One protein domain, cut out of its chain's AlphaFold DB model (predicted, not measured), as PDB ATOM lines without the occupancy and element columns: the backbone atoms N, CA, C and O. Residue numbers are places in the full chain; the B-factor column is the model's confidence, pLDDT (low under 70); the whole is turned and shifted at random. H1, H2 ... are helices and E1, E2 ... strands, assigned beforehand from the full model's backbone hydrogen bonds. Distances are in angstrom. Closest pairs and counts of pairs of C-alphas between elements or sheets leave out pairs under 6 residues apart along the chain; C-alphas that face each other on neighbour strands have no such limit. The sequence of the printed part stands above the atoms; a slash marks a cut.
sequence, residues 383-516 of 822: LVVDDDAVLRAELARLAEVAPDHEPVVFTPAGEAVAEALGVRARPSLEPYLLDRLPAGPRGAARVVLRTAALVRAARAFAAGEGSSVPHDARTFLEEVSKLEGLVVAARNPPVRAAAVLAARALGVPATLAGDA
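This is residues 383 to 516 of the 822 residues of the protein "Methyltransferase, TIGR04325 family" of Actinobacteria bacterium (UniProt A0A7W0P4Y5). Four short strands stand in a loose row, E2, E1, E3 and E4, as two small parallel sheets side by side, with residues 383 and 384 between E1 and E3; helices cover both faces. H1 and H2 lie over one face, by E1 and E2; H5 and H6 lie over the other, and the long helix H4 packs on the outer side of H6, with short H3 beside its first half. The printed part has 134 residues, with six named helices and four named strands in the order H1, E1, H2, E2, H3, H4, H5, E3, H6, E4. The class is mostly helix, and the whole is compact, with a radius of gyration of the C-alphas of 14.5 A and spans of 41 by 36 by 32 A.

H1, residues 388 to 401, begins at C-alpha 388 (6.089, -19.824, -26.381) and is 19.8 A long. E1, residues 406 to 411, measures 15.8 A. H2 is residues 415 to 421, E2 424 to 427 and H3 430 to 434. H4, residues 441 to 462, runs 31.9 A from C-alpha 441 (32.275, -27.650, -38.646). H5, residues 471 to 480, is 14.1 A long. E3 is residues 485 to 488. H6, residues 493 to 505, is 18.2 A long. E4, residues 510 to 512, ends at C-alpha 512 (8.702, -17.284, -42.642).

The closest C-alphas of H1 and E1, Leu 395 and Pro 407, are 7.5 A apart. E1, H2, E2 form a strand-helix-strand unit, two parallel neighbour strands with a helix between, and its crossover is right-handed. In E1 and E2, N 409 and O 424 are within hydrogen-bond range at 2.8 A. The closest C-alphas of H2 and E2, Ala 418 and Ala 425, are 5.1 A apart. H3 touches residues 447 to 451 of H4, closest at the C-alphas of Leu 433 and Val 447, 5.7 A. H4 touches H6 at a shallow tilt of 21 degrees, the same way; the C-alphas of Val 455 and Ala 502 come closest, 5.0 A. H4 and H5 only just touch, with 3 pairs of C-alphas within 8 A, closest at Ala 458 and Leu 477, 6.4 A. E1 and E3 are near each other, with 7 pairs of C-alphas within 10 A. E3, H6, E4 form a second such unit, also right-handed; N 488 and O 511 are 2.8 A apart. In H1 to H6 every O i to N i+4 pair is within hydrogen-bond range. H1 and H4 are apart.

The C-alphas of Asp 404 and Gly 440 are the two farthest apart, 44.6 A. The printed part has no cut, and no link is long. Mean pLDDT of the printed part is 83.4; residues 415, 418 to 419, 466 to 467 and 513 to 516 are under 70.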
ATOM      1  N   LEU A 383       2.224 -24.379 -37.648       93.06
ATOM      2  CA  LEU A 383       3.108 -23.389 -37.043       93.06
ATOM      3  C   LEU A 383       4.372 -24.082 -36.550       93.06
ATOM      4  O   LEU A 383       4.307 -24.906 -35.648       93.06
ATOM      5  N   VAL A 384       5.533 -23.757 -37.112       92.88
ATOM      6  CA  VAL A 384       6.821 -24.237 -36.588       92.88
ATOM      7  C   VAL A 384       7.408 -23.160 -35.694       92.88
ATOM      8  O   VAL A 384       7.785 -22.097 -36.191       92.88
ATOM      9  N   VAL A 385       7.497 -23.445 -34.401       90.25
ATOM     10  CA  VAL A 385       7.925 -22.511 -33.354       90.25
ATOM     11  C   VAL A 385       8.908 -23.208 -32.417       90.25
ATOM     12  O   VAL A 385       8.879 -24.425 -32.265       90.25
ATOM     13  N   ASP A 386       9.789 -22.442 -31.794       86.12
ATOM     14  CA  ASP A 386      10.725 -22.909 -30.765       86.12
ATOM     15  C   ASP A 386      10.612 -22.098 -29.463       86.12
ATOM     16  O   ASP A 386      11.394 -22.300 -28.541       86.12
ATOM     17  N   ASP A 387       9.617 -21.209 -29.382       83.38
ATOM     18  CA  ASP A 387       9.422 -20.239 -28.305       83.38
ATOM     19  C   ASP A 387       7.919 -19.999 -28.049       83.38
ATOM     20  O   ASP A 387       7.142 -19.863 -28.999       83.38
ATOM     21  N   ASP A 388       7.505 -19.957 -26.776       82.25
ATOM     22  CA  ASP A 388       6.089 -19.824 -26.381       82.25
ATOM     23  C   ASP A 388       5.523 -18.427 -26.677       82.25
ATOM     24  O   ASP A 388       4.375 -18.294 -27.105       82.25
ATOM     25  N   ALA A 389       6.328 -17.370 -26.537       80.12
ATOM     26  CA  ALA A 389       5.879 -16.015 -26.854       80.12
ATOM     27  C   ALA A 389       5.636 -15.855 -28.364       80.12
ATOM     28  O   ALA A 389       4.624 -15.284 -28.778       80.12
ATOM     29  N   VAL A 390       6.518 -16.425 -29.197       81.62
ATOM     30  CA  VAL A 390       6.312 -16.506 -30.653       81.62
ATOM     31  C   VAL A 390       5.065 -17.323 -30.981       81.62
ATOM     32  O   VAL A 390       4.277 -16.903 -31.828       81.62
ATOM     33  N   LEU A 391       4.851 -18.452 -30.301       85.88
ATOM     34  CA  LEU A 391       3.648 -19.257 -30.488       85.88
ATOM     35  C   LEU A 391       2.377 -18.446 -30.223       85.88
ATOM     36  O   LEU A 391       1.508 -18.391 -31.089       85.88
ATOM     37  N   ARG A 392       2.278 -17.780 -29.069       86.19
ATOM     38  CA  ARG A 392       1.107 -16.962 -28.713       86.19
ATOM     39  C   ARG A 392       0.871 -15.832 -29.712       86.19
ATOM     40  O   ARG A 392      -0.263 -15.625 -30.138       86.19
ATOM     41  N   ALA A 393       1.932 -15.147 -30.138       81.50
ATOM     42  CA  ALA A 393       1.835 -14.078 -31.129       81.50
ATOM     43  C   ALA A 393       1.344 -14.583 -32.496       81.50
ATOM     44  O   ALA A 393       0.512 -13.937 -33.133       81.50
ATOM     45  N   GLU A 394       1.833 -15.736 -32.957       83.44
ATOM     46  CA  GLU A 394       1.392 -16.317 -34.227       83.44
ATOM     47  C   GLU A 394      -0.014 -16.925 -34.140       83.44
ATOM     48  O   GLU A 394      -0.772 -16.804 -35.100       83.44
ATOM     49  N   LEU A 395      -0.411 -17.502 -33.000       86.88
ATOM     50  CA  LEU A 395      -1.793 -17.941 -32.769       86.88
ATOM     51  C   LEU A 395      -2.768 -16.758 -32.817       86.88
ATOM     52  O   LEU A 395      -3.789 -16.849 -33.495       86.88
ATOM     53  N   ALA A 396      -2.428 -15.629 -32.185       81.69
ATOM     54  CA  ALA A 396      -3.232 -14.408 -32.259       81.69
ATOM     55  C   ALA A 396      -3.348 -13.882 -33.702       81.69
ATOM     56  O   ALA A 396      -4.432 -13.514 -34.148       81.69
ATOM     57  N   ARG A 397      -2.249 -13.912 -34.471       80.81
ATOM     58  CA  ARG A 397      -2.269 -13.545 -35.899       80.81
ATOM     59  C   ARG A 397      -3.136 -14.488 -36.720       80.81
ATOM     60  O   ARG A 397      -3.901 -14.006 -37.547       80.81
ATOM     61  N   LEU A 398      -3.019 -15.802 -36.517       82.38
ATOM     62  CA  LEU A 398      -3.851 -16.788 -37.209       82.38
ATOM     63  C   LEU A 398      -5.332 -16.572 -36.912       82.38
ATOM     64  O   LEU A 398      -6.116 -16.562 -37.855       82.38
ATOM     65  N   ALA A 399      -5.699 -16.313 -35.656       81.00
ATOM     66  CA  ALA A 399      -7.076 -15.993 -35.287       81.00
ATOM     67  C   ALA A 399      -7.614 -14.758 -36.040       81.00
ATOM     68  O   ALA A 399      -8.796 -14.694 -36.360       81.00
ATOM     69  N   GLU A 400      -6.750 -13.797 -36.373       77.31
ATOM     70  CA  GLU A 400      -7.130 -12.579 -37.095       77.31
ATOM     71  C   GLU A 400      -7.190 -12.770 -38.626       77.31
ATOM     72  O   GLU A 400      -8.056 -12.203 -39.295       77.31
ATOM     73  N   VAL A 401      -6.270 -13.552 -39.211       76.75
ATOM     74  CA  VAL A 401      -6.110 -13.663 -40.680       76.75
ATOM     75  C   VAL A 401      -6.682 -14.941 -41.291       76.75
ATOM     76  O   VAL A 401      -6.905 -14.985 -42.502       76.75
ATOM     77  N   ALA A 402      -6.868 -15.979 -40.481       77.69
ATOM     78  CA  ALA A 402      -7.321 -17.308 -40.874       77.69
ATOM     79  C   ALA A 402      -8.131 -17.968 -39.730       77.69
ATOM     80  O   ALA A 402      -7.761 -19.049 -39.270       77.69
ATOM     81  N   PRO A 403      -9.223 -17.331 -39.254       78.25
ATOM     82  CA  PRO A 403     -10.013 -17.828 -38.120       78.25
ATOM     83  C   PRO A 403     -10.634 -19.213 -38.359       78.25
ATOM     84  O   PRO A 403     -10.899 -19.935 -37.406       78.25
ATOM     85  N   ASP A 404     -10.824 -19.602 -39.624       76.81
ATOM     86  CA  ASP A 404     -11.416 -20.888 -40.011       76.81
ATOM     87  C   ASP A 404     -10.389 -22.041 -40.073       76.81
ATOM     88  O   ASP A 404     -10.714 -23.132 -40.548       76.81
ATOM     89  N   HIS A 405      -9.135 -21.808 -39.656       84.56
ATOM     90  CA  HIS A 405      -8.054 -22.796 -39.712       84.56
ATOM     91  C   HIS A 405      -7.595 -23.243 -38.322       84.56
ATOM     92  O   HIS A 405      -7.113 -22.449 -37.518       84.56
ATOM     93  N   GLU A 406      -7.637 -24.552 -38.075       86.31
ATOM     94  CA  GLU A 406      -7.085 -25.179 -36.871       86.31
ATOM     95  C   GLU A 406      -5.537 -25.137 -36.917       86.31
ATOM     96  O   GLU A 406      -4.930 -25.615 -37.891       86.31
ATOM     97  N   PRO A 407      -4.861 -24.590 -35.889       89.75
ATOM     98  CA  PRO A 407      -3.406 -24.551 -35.840       89.75
ATOM     99  C   PRO A 407      -2.813 -25.906 -35.428       89.75
ATOM    100  O   PRO A 407      -3.177 -26.484 -34.402       89.75
ATOM    101  N   VAL A 408      -1.829 -26.384 -36.195       91.38
ATOM    102  CA  VAL A 408      -0.994 -27.545 -35.847       91.38
ATOM    103  C   VAL A 408       0.406 -27.064 -35.486       91.38
ATOM    104  O   VAL A 408       1.174 -26.634 -36.345       91.38
ATOM    105  N   VAL A 409       0.756 -27.123 -34.208       92.62
ATOM    106  CA  VAL A 409       1.981 -26.522 -33.674       92.62
ATOM    107  C   VAL A 409       3.107 -27.550 -33.617       92.62
ATOM    108  O   VAL A 409       3.008 -28.550 -32.918       92.62
ATOM    109  N   PHE A 410       4.212 -27.296 -34.307       92.62
ATOM    110  CA  PHE A 410       5.448 -28.065 -34.217       92.62
ATOM    111  C   PHE A 410       6.419 -27.343 -33.289       92.62
ATOM    112  O   PHE A 410       6.987 -26.319 -33.674       92.62
ATOM    113  N   THR A 411       6.614 -27.881 -32.086       89.44
ATOM    114  CA  THR A 411       7.396 -27.249 -31.013       89.44
ATOM    115  C   THR A 411       8.240 -28.277 -30.254       89.44
ATOM    116  O   THR A 411       7.826 -29.436 -30.139       89.44
ATOM    117  N   PRO A 412       9.434 -27.915 -29.742       83.31
ATOM    118  CA  PRO A 412      10.246 -28.813 -28.917       83.31
ATOM    119  C   PRO A 412       9.514 -29.289 -27.656       83.31
ATOM    120  O   PRO A 412       9.711 -30.423 -27.229       83.31
ATOM    121  N   ALA A 413       8.627 -28.453 -27.101       74.12
ATOM    122  CA  ALA A 413       7.827 -28.763 -25.915       74.12
ATOM    123  C   ALA A 413       6.702 -29.793 -26.169       74.12
ATOM    124  O   ALA A 413       6.101 -30.289 -25.217       74.12
ATOM    125  N   GLY A 414       6.431 -30.143 -27.434       75.31
ATOM    126  CA  GLY A 414       5.483 -31.189 -27.820       75.31
ATOM    127  C   GLY A 414       4.108 -31.060 -27.154       75.31
ATOM    128  O   GLY A 414       3.463 -30.019 -27.245       75.31
ATOM    129  N   GLU A 415       3.664 -32.138 -26.500       67.31
ATOM    130  CA  GLU A 415       2.326 -32.283 -25.901       67.31
ATOM    131  C   GLU A 415       2.044 -31.322 -24.734       67.31
ATOM    132  O   GLU A 415       0.890 -30.951 -24.540       67.31
ATOM    133  N   ALA A 416       3.066 -30.829 -24.022       72.31
ATOM    134  CA  ALA A 416       2.873 -29.883 -22.914       72.31
ATOM    135  C   ALA A 416       2.193 -28.574 -23.368       72.31
ATOM    136  O   ALA A 416       1.422 -27.963 -22.631       72.31
ATOM    137  N   VAL A 417       2.432 -28.166 -24.619       72.94
ATOM    138  CA  VAL A 417       1.785 -26.998 -25.235       72.94
ATOM    139  C   VAL A 417       0.326 -27.282 -25.596       72.94
ATOM    140  O   VAL A 417      -0.505 -26.377 -25.530       72.94
ATOM    141  N   ALA A 418      -0.004 -28.526 -25.959       68.56
ATOM    142  CA  ALA A 418      -1.377 -28.901 -26.280       68.56
ATOM    143  C   ALA A 418      -2.290 -28.785 -25.055       68.56
ATOM    144  O   ALA A 418      -3.400 -28.275 -25.168       68.56
ATOM    145  N   GLU A 419      -1.796 -29.191 -23.885       68.81
ATOM    146  CA  GLU A 419      -2.526 -29.072 -22.620       68.81
ATOM    147  C   GLU A 419      -2.659 -27.611 -22.166       68.81
ATOM    148  O   GLU A 419      -3.737 -27.185 -21.761       68.81
ATOM    149  N   ALA A 420      -1.591 -26.816 -22.294       73.56
ATOM    150  CA  ALA A 420      -1.579 -25.430 -21.828       73.56
ATOM    151  C   ALA A 420      -2.427 -24.467 -22.681       73.56
ATOM    152  O   ALA A 420      -2.957 -23.491 -22.153       73.56
ATOM    153  N   LEU A 421      -2.517 -24.700 -23.997       75.88
ATOM    154  CA  LEU A 421      -3.145 -23.768 -24.947       75.88
ATOM    155  C   LEU A 421      -4.344 -24.352 -25.703       75.88
ATOM    156  O   LEU A 421      -4.959 -23.637 -26.490       75.88
ATOM    157  N   GLY A 422      -4.664 -25.635 -25.519       76.56
ATOM    158  CA  GLY A 422      -5.754 -26.296 -26.244       76.56
ATOM    159  C   GLY A 422      -5.513 -26.418 -27.755       76.56
ATOM    160  O   GLY A 422      -6.466 -26.498 -28.524       76.56
ATOM    161  N   VAL A 423      -4.250 -26.407 -28.201       81.69
ATOM    162  CA  VAL A 423      -3.863 -26.499 -29.623       81.69
ATOM    163  C   VAL A 423      -3.311 -27.877 -29.970       81.69
ATOM    164  O   VAL A 423      -2.709 -28.557 -29.141       81.69
ATOM    165  N   ARG A 424      -3.432 -28.300 -31.232       85.25
ATOM    166  CA  ARG A 424      -2.856 -29.572 -31.680       85.25
ATOM    167  C   ARG A 424      -1.333 -29.446 -31.798       85.25
ATOM    168  O   ARG A 424      -0.834 -28.954 -32.806       85.25
ATOM    169  N   ALA A 425      -0.583 -29.906 -30.796       87.88
ATOM    170  CA  ALA A 425       0.882 -29.840 -30.799       87.88
ATOM    171  C   ALA A 425       1.559 -31.163 -31.222       87.88
ATOM    172  O   ALA A 425       1.041 -32.264 -31.010       87.88
ATOM    173  N   ARG A 426       2.730 -31.055 -31.855       89.06
ATOM    174  CA  ARG A 426       3.594 -32.148 -32.323       89.06
ATOM    175  C   ARG A 426       5.060 -31.823 -32.026       89.06
ATOM    176  O   ARG A 426       5.429 -30.644 -32.041       89.06
ATOM    177  N   PRO A 427       5.919 -32.837 -31.813       84.31
ATOM    178  CA  PRO A 427       7.356 -32.618 -31.700       84.31
ATOM    179  C   PRO A 427       7.913 -31.869 -32.919       84.31
ATOM    180  O   PRO A 427       7.526 -32.133 -34.062       84.31
ATOM    181  N   SER A 428       8.827 -30.930 -32.681       86.75
ATOM    182  CA  SER A 428       9.517 -30.211 -33.754       86.75
ATOM    183  C   SER A 428      10.573 -31.085 -34.452       86.75
ATOM    184  O   SER A 428      10.885 -32.201 -34.040       86.75
ATOM    185  N   LEU A 429      11.180 -30.552 -35.518       90.25
ATOM    186  CA  LEU A 429      12.323 -31.185 -36.190       90.25
ATOM    187  C   LEU A 429      13.636 -31.098 -35.391       90.25
ATOM    188  O   LEU A 429      14.647 -31.648 -35.841       90.25
ATOM    189  N   GLU A 430      13.663 -30.395 -34.254       87.81
ATOM    190  CA  GLU A 430      14.897 -30.162 -33.497       87.81
ATOM    191  C   GLU A 430      15.614 -31.444 -33.075       87.81
ATOM    192  O   GLU A 430      16.794 -31.555 -33.420       87.81
ATOM    193  N   PRO A 431      14.959 -32.444 -32.453       87.12
ATOM    194  CA  PRO A 431      15.634 -33.683 -32.064       87.12
ATOM    195  C   PRO A 431      16.280 -34.381 -33.266       87.12
ATOM    196  O   PRO A 431      17.452 -34.764 -33.246       87.12
ATOM    197  N   TYR A 432      15.566 -34.451 -34.396       89.31
ATOM    198  CA  TYR A 432      16.096 -35.057 -35.617       89.31
ATOM    199  C   TYR A 432      17.325 -34.315 -36.158       89.31
ATOM    200  O   TYR A 432      18.310 -34.947 -36.561       89.31
ATOM    201  N   LEU A 433      17.276 -32.981 -36.201       88.19
ATOM    202  CA  LEU A 433      18.316 -32.156 -36.810       88.19
ATOM    203  C   LEU A 433      19.531 -31.986 -35.896       88.19
ATOM    204  O   LEU A 433      20.666 -32.081 -36.380       88.19
ATOM    205  N   LEU A 434      19.305 -31.780 -34.600       87.00
ATOM    206  CA  LEU A 434      20.273 -31.197 -33.672       87.00
ATOM    207  C   LEU A 434      20.805 -32.169 -32.617       87.00
ATOM    208  O   LEU A 434      21.892 -31.934 -32.085       87.00
ATOM    209  N   ASP A 435      20.148 -33.308 -32.383       86.38
ATOM    210  CA  ASP A 435      20.634 -34.246 -31.371       86.38
ATOM    211  C   ASP A 435      21.978 -34.865 -31.748       86.38
ATOM    212  O   ASP A 435      22.206 -35.321 -32.884       86.38
ATOM    213  N   ARG A 436      22.848 -34.956 -30.732       84.38
ATOM    214  CA  ARG A 436      24.161 -35.622 -30.771       84.38
ATOM    215  C   ARG A 436      25.082 -35.075 -31.873       84.38
ATOM    216  O   ARG A 436      25.816 -35.833 -32.518       84.38
ATOM    217  N   LEU A 437      25.035 -33.763 -32.119       83.25
ATOM    218  CA  LEU A 437      25.942 -33.099 -33.055       83.25
ATOM    219  C   LEU A 437      27.353 -32.929 -32.453       83.25
ATOM    220  O   LEU A 437      27.489 -32.480 -31.318       83.25
ATOM    221  N   PRO A 438      28.427 -33.252 -33.199       75.94
ATOM    222  CA  PRO A 438      29.787 -32.918 -32.786       75.94
ATOM    223  C   PRO A 438      30.033 -31.404 -32.880       75.94
ATOM    224  O   PRO A 438      29.520 -30.749 -33.786       75.94
ATOM    225  N   ALA A 439      30.865 -30.858 -31.989       73.38
ATOM    226  CA  ALA A 439      31.206 -29.435 -31.993       73.38
ATOM    227  C   ALA A 439      31.928 -28.998 -33.287       73.38
ATOM    228  O   ALA A 439      32.675 -29.761 -33.910       73.38
ATOM    229  N   GLY A 440      31.723 -27.737 -33.675       77.88
ATOM    230  CA  GLY A 440      32.400 -27.113 -34.812       77.88
ATOM    231  C   GLY A 440      31.894 -27.583 -36.191       77.88
ATOM    232  O   GLY A 440      30.754 -28.033 -36.330       77.88
ATOM    233  N   PRO A 441      32.719 -27.495 -37.252       73.69
ATOM    234  CA  PRO A 441      32.275 -27.650 -38.646       73.69
ATOM    235  C   PRO A 441      31.713 -29.040 -38.987       73.69
ATOM    236  O   PRO A 441      30.915 -29.180 -39.915       73.69
ATOM    237  N   ARG A 442      32.073 -30.078 -38.217       76.44
ATOM    238  CA  ARG A 442      31.512 -31.433 -38.373       76.44
ATOM    239  C   ARG A 442      30.028 -31.499 -37.993       76.44
ATOM    240  O   ARG A 442      29.290 -32.264 -38.608       76.44
ATOM    241  N   GLY A 443      29.588 -30.700 -37.017       78.94
ATOM    242  CA  GLY A 443      28.179 -30.584 -36.637       78.94
ATOM    243  C   GLY A 443      27.353 -29.926 -37.739       78.94
ATOM    244  O   GLY A 443      26.350 -30.487 -38.175       78.94
ATOM    245  N   ALA A 444      27.843 -28.808 -38.281       75.69
ATOM    246  CA  ALA A 444      27.199 -28.102 -39.391       75.69
ATOM    247  C   ALA A 444      27.028 -28.995 -40.636       75.69
ATOM    248  O   ALA A 444      25.945 -29.056 -41.218       75.69
ATOM    249  N   ALA A 445      28.056 -29.770 -41.004       77.62
ATOM    250  CA  ALA A 445      27.965 -30.722 -42.114       77.62
ATOM    251  C   ALA A 445      26.886 -31.800 -41.884       77.62
ATOM    252  O   ALA A 445      26.184 -32.197 -42.817       77.62
ATOM    253  N   ARG A 446      26.710 -32.257 -40.638       87.25
ATOM    254  CA  ARG A 446      25.705 -33.271 -40.291       87.25
ATOM    255  C   ARG A 446      24.276 -32.729 -40.355       87.25
ATOM    256  O   ARG A 446      23.395 -33.452 -40.816       87.25
ATOM    257  N   VAL A 447      24.058 -31.469 -39.977       85.88
ATOM    258  CA  VAL A 447      22.769 -30.770 -40.150       85.88
ATOM    259  C   VAL A 447      22.389 -30.672 -41.630       85.88
ATOM    260  O   VAL A 447      21.254 -30.980 -41.996       85.88
ATOM    261  N   VAL A 448      23.342 -30.325 -42.502       84.75
ATOM    262  CA  VAL A 448      23.118 -30.266 -43.959       84.75
ATOM    263  C   VAL A 448      22.733 -31.643 -44.516       84.75
ATOM    264  O   VAL A 448      21.764 -31.754 -45.266       84.75
ATOM    265  N   LEU A 449      23.435 -32.707 -44.107       87.12
ATOM    266  CA  LEU A 449      23.125 -34.078 -44.532       87.12
ATOM    267  C   LEU A 449      21.743 -34.548 -44.051       87.12
ATOM    268  O   LEU A 449      21.002 -35.147 -44.833       87.12
ATOM    269  N   ARG A 450      21.382 -34.261 -42.792       92.00
ATOM    270  CA  ARG A 450      20.056 -34.565 -42.226       92.00
ATOM    271  C   ARG A 450      18.948 -33.799 -42.954       92.00
ATOM    272  O   ARG A 450      17.951 -34.395 -43.341       92.00
ATOM    273  N   THR A 451      19.169 -32.523 -43.261       90.56
ATOM    274  CA  THR A 451      18.230 -31.713 -44.053       90.56
ATOM    275  C   THR A 451      18.041 -32.285 -45.462       90.56
ATOM    276  O   THR A 451      16.917 -32.449 -45.927       90.56
ATOM    277  N   ALA A 452      19.124 -32.676 -46.142       88.75
ATOM    278  CA  ALA A 452      19.042 -33.297 -47.466       88.75
ATOM    279  C   ALA A 452      18.338 -34.669 -47.442       88.75
ATOM    280  O   ALA A 452      17.656 -35.037 -48.402       88.75
ATOM    281  N   ALA A 453      18.494 -35.443 -46.364       91.44
ATOM    282  CA  ALA A 453      17.755 -36.687 -46.163       91.44
ATOM    283  C   ALA A 453      16.253 -36.430 -45.950       91.44
ATOM    284  O   ALA A 453      15.447 -37.068 -46.623       91.44
ATOM    285  N   LEU A 454      15.888 -35.447 -45.118       93.12
ATOM    286  CA  LEU A 454      14.500 -35.023 -44.899       93.12
ATOM    287  C   LEU A 454      13.821 -34.569 -46.200       93.12
ATOM    288  O   LEU A 454      12.704 -34.980 -46.490       93.12
ATOM    289  N   VAL A 455      14.505 -33.779 -47.032       92.69
ATOM    290  CA  VAL A 455      13.958 -33.307 -48.318       92.69
ATOM    291  C   VAL A 455      13.767 -34.452 -49.317       92.69
ATOM    292  O   VAL A 455      12.781 -34.474 -50.050       92.69
ATOM    293  N   ARG A 456      14.686 -35.426 -49.363       91.00
ATOM    294  CA  ARG A 456      14.500 -36.630 -50.195       91.00
ATOM    295  C   ARG A 456      13.318 -37.465 -49.712       91.00
ATOM    296  O   ARG A 456      12.527 -37.904 -50.537       91.00
ATOM    297  N   ALA A 457      13.182 -37.623 -48.399       90.81
ATOM    298  CA  ALA A 457      12.052 -38.299 -47.778       90.81
ATOM    299  C   ALA A 457      10.720 -37.612 -48.086       90.81
ATOM    300  O   ALA A 457       9.771 -38.291 -48.452       90.81
ATOM    301  N   ALA A 458      10.672 -36.282 -48.008       91.12
ATOM    302  CA  ALA A 458       9.511 -35.482 -48.380       91.12
ATOM    303  C   ALA A 458       9.089 -35.715 -49.841       91.12
ATOM    304  O   ALA A 458       7.912 -35.916 -50.115       91.12
ATOM    305  N   ARG A 459      10.048 -35.754 -50.779       91.00
ATOM    306  CA  ARG A 459       9.762 -36.041 -52.199       91.00
ATOM    307  C   ARG A 459       9.251 -37.461 -52.424       91.00
ATOM    308  O   ARG A 459       8.320 -37.636 -53.197       91.00
ATOM    309  N   ALA A 460       9.848 -38.447 -51.753       86.62
ATOM    310  CA  ALA A 460       9.379 -39.830 -51.806       86.62
ATOM    311  C   ALA A 460       7.950 -39.943 -51.249       86.62
ATOM    312  O   ALA A 460       7.079 -40.506 -51.902       86.62
ATOM    313  N   PHE A 461       7.682 -39.302 -50.105       84.81
ATOM    314  CA  PHE A 461       6.360 -39.260 -49.482       84.81
ATOM    315  C   PHE A 461       5.311 -38.625 -50.409       84.81
ATOM    316  O   PHE A 461       4.242 -39.192 -50.611       84.81
ATOM    317  N   ALA A 462       5.646 -37.503 -51.059       85.44
ATOM    318  CA  ALA A 462       4.781 -36.852 -52.047       85.44
ATOM    319  C   ALA A 462       4.525 -37.708 -53.306       85.44
ATOM    320  O   ALA A 462       3.497 -37.542 -53.959       85.44
ATOM    321  N   ALA A 463       5.442 -38.619 -53.647       85.44
ATOM    322  CA  ALA A 463       5.308 -39.559 -54.761       85.44
ATOM    323  C   ALA A 463       4.597 -40.876 -54.377       85.44
ATOM    324  O   ALA A 463       4.408 -41.733 -55.237       85.44
ATOM    325  N   GLY A 464       4.205 -41.054 -53.107       80.44
ATOM    326  CA  GLY A 464       3.632 -42.308 -52.602       80.44
ATOM    327  C   GLY A 464       4.659 -43.434 -52.409       80.44
ATOM    328  O   GLY A 464       4.288 -44.603 -52.319       80.44
ATOM    329  N   GLU A 465       5.950 -43.100 -52.354       81.12
ATOM    330  CA  GLU A 465       7.062 -44.034 -52.160       81.12
ATOM    331  C   GLU A 465       7.478 -44.120 -50.677       81.12
ATOM    332  O   GLU A 465       7.395 -43.153 -49.916       81.12
ATOM    333  N   GLY A 466       7.976 -45.285 -50.247       67.44
ATOM    334  CA  GLY A 466       8.471 -45.486 -48.881       67.44
ATOM    335  C   GLY A 466       9.769 -44.716 -48.589       67.44
ATOM    336  O   GLY A 466      10.660 -44.627 -49.430       67.44
ATOM    337  N   SER A 467       9.910 -44.195 -47.365       66.06
ATOM    338  CA  SER A 467      11.049 -43.369 -46.931       66.06
ATOM    339  C   SER A 467      11.766 -43.942 -45.695       66.06
ATOM    340  O   SER A 467      11.125 -44.439 -44.769       66.06
ATOM    341  N   SER A 468      13.102 -43.833 -45.645       73.88
ATOM    342  CA  SER A 468      13.953 -44.313 -44.538       73.88
ATOM    343  C   SER A 468      14.439 -43.201 -43.593       73.88
ATOM    344  O   SER A 468      15.618 -43.125 -43.241       73.88
ATOM    345  N   VAL A 469      13.535 -42.318 -43.157       80.81
ATOM    346  CA  VAL A 469      13.827 -41.356 -42.075       80.81
ATOM    347  C   VAL A 469      13.387 -41.878 -40.697       80.81
ATOM    348  O   VAL A 469      12.464 -42.699 -40.630       80.81
ATOM    349  N   PRO A 470      14.044 -41.428 -39.604       83.19
ATOM    350  CA  PRO A 470      13.631 -41.701 -38.225       83.19
ATOM    351  C   PRO A 470      12.193 -41.261 -37.927       83.19
ATOM    352  O   PRO A 470      11.640 -40.434 -38.651       83.19
ATOM    353  N   HIS A 471      11.620 -41.798 -36.846       79.56
ATOM    354  CA  HIS A 471      10.217 -41.602 -36.469       79.56
ATOM    355  C   HIS A 471       9.812 -40.121 -36.403       79.56
ATOM    356  O   HIS A 471       8.912 -39.734 -37.132       79.56
ATOM    357  N   ASP A 472      10.538 -39.272 -35.673       75.06
ATOM    358  CA  ASP A 472      10.169 -37.853 -35.495       75.06
ATOM    359  C   ASP A 472      10.129 -37.073 -36.820       75.06
ATOM    360  O   ASP A 472       9.208 -36.304 -37.093       75.06
ATOM    361  N   ALA A 473      11.102 -37.329 -37.702       85.12
ATOM    362  CA  ALA A 473      11.135 -36.747 -39.040       85.12
ATOM    363  C   ALA A 473       9.992 -37.264 -39.922       85.12
ATOM    364  O   ALA A 473       9.475 -36.522 -40.752       85.12
ATOM    365  N   ARG A 474       9.596 -38.530 -39.758       87.06
ATOM    366  CA  ARG A 474       8.451 -39.104 -40.466       87.06
ATOM    367  C   ARG A 474       7.142 -38.481 -39.989       87.06
ATOM    368  O   ARG A 474       6.388 -38.015 -40.831       87.06
ATOM    369  N   THR A 475       6.926 -38.404 -38.678       85.06
ATOM    370  CA  THR A 475       5.735 -37.797 -38.068       85.06
ATOM    371  C   THR A 475       5.575 -36.342 -38.506       85.06
ATOM    372  O   THR A 475       4.484 -35.932 -38.894       85.06
ATOM    373  N   PHE A 476       6.671 -35.574 -38.550       90.75
ATOM    374  CA  PHE A 476       6.648 -34.214 -39.094       90.75
ATOM    375  C   PHE A 476       6.181 -34.179 -40.558       90.75
ATOM    376  O   PHE A 476       5.313 -33.383 -40.905       90.75
ATOM    377  N   LEU A 477       6.727 -35.039 -41.427       92.06
ATOM    378  CA  LEU A 477       6.334 -35.082 -42.842       92.06
ATOM    379  C   LEU A 477       4.873 -35.517 -43.030       92.06
ATOM    380  O   LEU A 477       4.172 -34.929 -43.850       92.06
ATOM    381  N   GLU A 478       4.420 -36.512 -42.267       88.06
ATOM    382  CA  GLU A 478       3.040 -37.002 -42.283       88.06
ATOM    383  C   GLU A 478       2.053 -35.902 -41.891       88.06
ATOM    384  O   GLU A 478       1.066 -35.695 -42.595       88.06
ATOM    385  N   GLU A 479       2.323 -35.154 -40.820       89.56
ATOM    386  CA  GLU A 479       1.437 -34.066 -40.402       89.56
ATOM    387  C   GLU A 479       1.507 -32.876 -41.355       89.56
ATOM    388  O   GLU A 479       0.463 -32.368 -41.754       89.56
ATOM    389  N   VAL A 480       2.704 -32.482 -41.813       91.44
ATOM    390  CA  VAL A 480       2.841 -31.378 -42.775       91.44
ATOM    391  C   VAL A 480       2.121 -31.678 -44.087       91.44
ATOM    392  O   VAL A 480       1.515 -30.776 -44.656       91.44
ATOM    393  N   SER A 481       2.114 -32.932 -44.546       89.06
ATOM    394  CA  SER A 481       1.412 -33.325 -45.777       89.06
ATOM    395  C   SER A 481      -0.107 -33.101 -45.749       89.06
ATOM    396  O   SER A 481      -0.720 -33.030 -46.812       89.06
ATOM    397  N   LYS A 482      -0.707 -32.964 -44.557       86.25
ATOM    398  CA  LYS A 482      -2.149 -32.737 -44.356       86.25
ATOM    399  C   LYS A 482      -2.519 -31.252 -44.235       86.25
ATOM    400  O   LYS A 482      -3.691 -30.942 -44.043       86.25
ATOM    401  N   LEU A 483      -1.544 -30.343 -44.294       88.81
ATOM    402  CA  LEU A 483      -1.744 -28.910 -44.072       88.81
ATOM    403  C   LEU A 483      -2.030 -28.151 -45.374       88.81
ATOM    404  O   LEU A 483      -1.450 -28.445 -46.420       88.81
ATOM    405  N   GLU A 484      -2.837 -27.091 -45.287       89.00
ATOM    406  CA  GLU A 484      -3.022 -26.129 -46.387       89.00
ATOM    407  C   GLU A 484      -1.828 -25.168 -46.526       89.00
ATOM    408  O   GLU A 484      -1.558 -24.648 -47.611       89.00
ATOM    409  N   GLY A 485      -1.082 -24.959 -45.439       88.44
ATOM    410  CA  GLY A 485       0.106 -24.118 -45.405       88.44
ATOM    411  C   GLY A 485       0.911 -24.285 -44.117       88.44
ATOM    412  O   GLY A 485       0.412 -24.796 -43.114       88.44
ATOM    413  N   LEU A 486       2.171 -23.854 -44.155       93.00
ATOM    414  CA  LEU A 486       3.105 -23.906 -43.033       93.00
ATOM    415  C   LEU A 486       3.709 -22.519 -42.771       93.00
ATOM    416  O   LEU A 486       4.418 -21.963 -43.611       93.00
ATOM    417  N   VAL A 487       3.474 -21.970 -41.587       91.50
ATOM    418  CA  VAL A 487       4.140 -20.767 -41.089       91.50
ATOM    419  C   VAL A 487       5.320 -21.204 -40.229       91.50
ATOM    420  O   VAL A 487       5.184 -22.017 -39.320       91.50
ATOM    421  N   VAL A 488       6.508 -20.695 -40.534       89.94
ATOM    422  CA  VAL A 488       7.749 -21.060 -39.852       89.94
ATOM    423  C   VAL A 488       8.273 -19.835 -39.114       89.94
ATOM    424  O   VAL A 488       8.854 -18.934 -39.721       89.94
ATOM    425  N   ALA A 489       8.057 -19.813 -37.803       87.62
ATOM    426  CA  ALA A 489       8.445 -18.731 -36.905       87.62
ATOM    427  C   ALA A 489       9.595 -19.107 -35.952       87.62
ATOM    428  O   ALA A 489      10.072 -18.257 -35.206       87.62
ATOM    429  N   ALA A 490      10.076 -20.354 -36.011       85.31
ATOM    430  CA  ALA A 490      11.229 -20.812 -35.245       85.31
ATOM    431  C   ALA A 490      12.467 -19.920 -35.469       85.31
ATOM    432  O   ALA A 490      12.858 -19.641 -36.614       85.31
ATOM    433  N   ARG A 491      13.105 -19.508 -34.369       82.19
ATOM    434  CA  ARG A 491      14.334 -18.701 -34.342       82.19
ATOM    435  C   ARG A 491      15.556 -19.522 -34.784       82.19
ATOM    436  O   ARG A 491      16.492 -18.963 -35.361       82.19
ATOM    437  N   ASN A 492      15.542 -20.841 -34.589       84.25
ATOM    438  CA  ASN A 492      16.623 -21.768 -34.924       84.25
ATOM    439  C   ASN A 492      16.840 -21.909 -36.457       84.25
ATOM    440  O   ASN A 492      16.013 -22.513 -37.153       84.25
ATOM    441  N   PRO A 493      17.955 -21.402 -37.035       84.12
ATOM    442  CA  PRO A 493      18.110 -21.330 -38.492       84.12
ATOM    443  C   PRO A 493      18.124 -22.691 -39.218       84.12
ATOM    444  O   PRO A 493      17.471 -22.798 -40.263       84.12
ATOM    445  N   PRO A 494      18.806 -23.741 -38.709       84.56
ATOM    446  CA  PRO A 494      18.664 -25.112 -39.201       84.56
ATOM    447  C   PRO A 494      17.226 -25.626 -39.293       84.56
ATOM    448  O   PRO A 494      16.837 -26.164 -40.330       84.56
ATOM    449  N   VAL A 495      16.442 -25.453 -38.227       88.12
ATOM    450  CA  VAL A 495      15.051 -25.930 -38.139       88.12
ATOM    451  C   VAL A 495      14.192 -25.192 -39.149       88.12
ATOM    452  O   VAL A 495      13.480 -25.817 -39.935       88.12
ATOM    453  N   ARG A 496      14.343 -23.867 -39.199       88.25
ATOM    454  CA  ARG A 496      13.645 -22.994 -40.139       88.25
ATOM    455  C   ARG A 496      13.898 -23.399 -41.590       88.25
ATOM    456  O   ARG A 496      12.958 -23.574 -42.366       88.25
ATOM    457  N   ALA A 497      15.165 -23.589 -41.962       85.56
ATOM    458  CA  ALA A 497      15.538 -23.990 -43.315       85.56
ATOM    459  C   ALA A 497      15.001 -25.386 -43.667       85.56
ATOM    460  O   ALA A 497      14.446 -25.580 -44.750       85.56
ATOM    461  N   ALA A 498      15.132 -26.351 -42.755       90.31
ATOM    462  CA  ALA A 498      14.672 -27.715 -42.974       90.31
ATOM    463  C   ALA A 498      13.145 -27.807 -43.110       90.31
ATOM    464  O   ALA A 498      12.672 -28.457 -44.042       90.31
ATOM    465  N   ALA A 499      12.388 -27.113 -42.253       91.75
ATOM    466  CA  ALA A 499      10.927 -27.077 -42.296       91.75
ATOM    467  C   ALA A 499      10.406 -26.502 -43.624       91.75
ATOM    468  O   ALA A 499       9.586 -27.133 -44.291       91.75
ATOM    469  N   VAL A 500      10.943 -25.357 -44.064       89.88
ATOM    470  CA  VAL A 500      10.554 -24.732 -45.343       89.88
ATOM    471  C   VAL A 500      10.884 -25.635 -46.533       89.88
ATOM    472  O   VAL A 500      10.068 -25.785 -47.445       89.88
ATOM    473  N   LEU A 501      12.077 -26.237 -46.555       90.56
ATOM    474  CA  LEU A 501      12.490 -27.107 -47.658       90.56
ATOM    475  C   LEU A 501      11.668 -28.401 -47.713       90.56
ATOM    476  O   LEU A 501      11.310 -28.837 -48.808       90.56
ATOM    477  N   ALA A 502      11.356 -28.993 -46.558       92.31
ATOM    478  CA  ALA A 502      10.517 -30.184 -46.457       92.31
ATOM    479  C   ALA A 502       9.075 -29.902 -46.904       92.31
ATOM    480  O   ALA A 502       8.558 -30.625 -47.753       92.31
ATOM    481  N   ALA A 503       8.460 -28.813 -46.430       91.50
ATOM    482  CA  ALA A 503       7.113 -28.414 -46.839       91.50
ATOM    483  C   ALA A 503       7.015 -28.157 -48.351       91.50
ATOM    484  O   ALA A 503       6.138 -28.695 -49.024       91.50
ATOM    485  N   ARG A 504       7.986 -27.433 -48.927       90.00
ATOM    486  CA  ARG A 504       8.049 -27.214 -50.383       90.00
ATOM    487  C   ARG A 504       8.213 -28.513 -51.165       90.00
ATOM    488  O   ARG A 504       7.630 -28.649 -52.235       90.00
ATOM    489  N   ALA A 505       8.995 -29.459 -50.649       90.50
ATOM    490  CA  ALA A 505       9.156 -30.775 -51.258       90.50
ATOM    491  C   ALA A 505       7.879 -31.634 -51.187       90.50
ATOM    492  O   ALA A 505       7.678 -32.451 -52.080       90.50
ATOM    493  N   LEU A 506       7.020 -31.411 -50.185       90.31
ATOM    494  CA  LEU A 506       5.676 -31.994 -50.071       90.31
ATOM    495  C   LEU A 506       4.614 -31.262 -50.916       90.31
ATOM    496  O   LEU A 506       3.478 -31.718 -51.003       90.31
ATOM    497  N   GLY A 507       4.948 -30.125 -51.538       88.44
ATOM    498  CA  GLY A 507       3.973 -29.298 -52.260       88.44
ATOM    499  C   GLY A 507       3.043 -28.482 -51.349       88.44
ATOM    500  O   GLY A 507       1.961 -28.080 -51.789       88.44
ATOM    501  N   VAL A 508       3.461 -28.238 -50.103       90.12
ATOM    502  CA  VAL A 508       2.764 -27.413 -49.106       90.12
ATOM    503  C   VAL A 508       3.380 -26.004 -49.110       90.12
ATOM    504  O   VAL A 508       4.602 -25.871 -48.957       90.12
ATOM    505  N   PRO A 509       2.589 -24.932 -49.313       87.50
ATOM    506  CA  PRO A 509       3.078 -23.557 -49.227       87.50
ATOM    507  C   PRO A 509       3.690 -23.270 -47.852       87.50
ATOM    508  O   PRO A 509       3.074 -23.558 -46.833       87.50
ATOM    509  N   ALA A 510       4.890 -22.684 -47.817       86.00
ATOM    510  CA  ALA A 510       5.575 -22.354 -46.570       86.00
ATOM    511  C   ALA A 510       6.084 -20.907 -46.555       86.00
ATOM    512  O   ALA A 510       6.681 -20.455 -47.541       86.00
ATOM    513  N   THR A 511       5.890 -20.215 -45.430       82.75
ATOM    514  CA  THR A 511       6.304 -18.820 -45.209       82.75
ATOM    515  C   THR A 511       7.108 -18.663 -43.922       82.75
ATOM    516  O   THR A 511       6.955 -19.459 -43.001       82.75
ATOM    517  N   LEU A 512       7.970 -17.647 -43.858       80.06
ATOM    518  CA  LEU A 512       8.702 -17.284 -42.642       80.06
ATOM    519  C   LEU A 512       7.948 -16.183 -41.893       80.06
ATOM    520  O   LEU A 512       7.506 -15.220 -42.520       80.06
ATOM    521  N   ALA A 513       7.833 -16.295 -40.570       68.31
ATOM    522  CA  ALA A 513       7.319 -15.199 -39.754       68.31
ATOM    523  C   ALA A 513       8.379 -14.086 -39.633       68.31
ATOM    524  O   ALA A 513       9.555 -14.362 -39.401       68.31
ATOM    525  N   GLY A 514       7.970 -12.826 -39.815       54.56
ATOM    526  CA  GLY A 514       8.824 -11.642 -39.622       54.56
ATOM    527  C   GLY A 514       9.491 -11.041 -40.871       54.56
ATOM    528  O   GLY A 514       9.863  -9.872 -40.829       54.56
ATOM    529  N   ASP A 515       9.571 -11.741 -42.006       36.19
ATOM    530  CA  ASP A 515      10.106 -11.165 -43.254       36.19
ATOM    531  C   ASP A 515       8.989 -10.555 -44.121       36.19
ATOM    532  O   ASP A 515       8.439 -11.217 -45.000       36.19
ATOM    533  N   ALA A 516       8.652  -9.277 -43.873       30.67
ATOM    534  CA  ALA A 516       8.511  -8.243 -44.917       30.67
ATOM    535  C   ALA A 516       7.975  -6.889 -44.380       30.67
ATOM    536  O   ALA A 516       6.837  -6.828 -43.906       30.67
TER     537      ALA A 516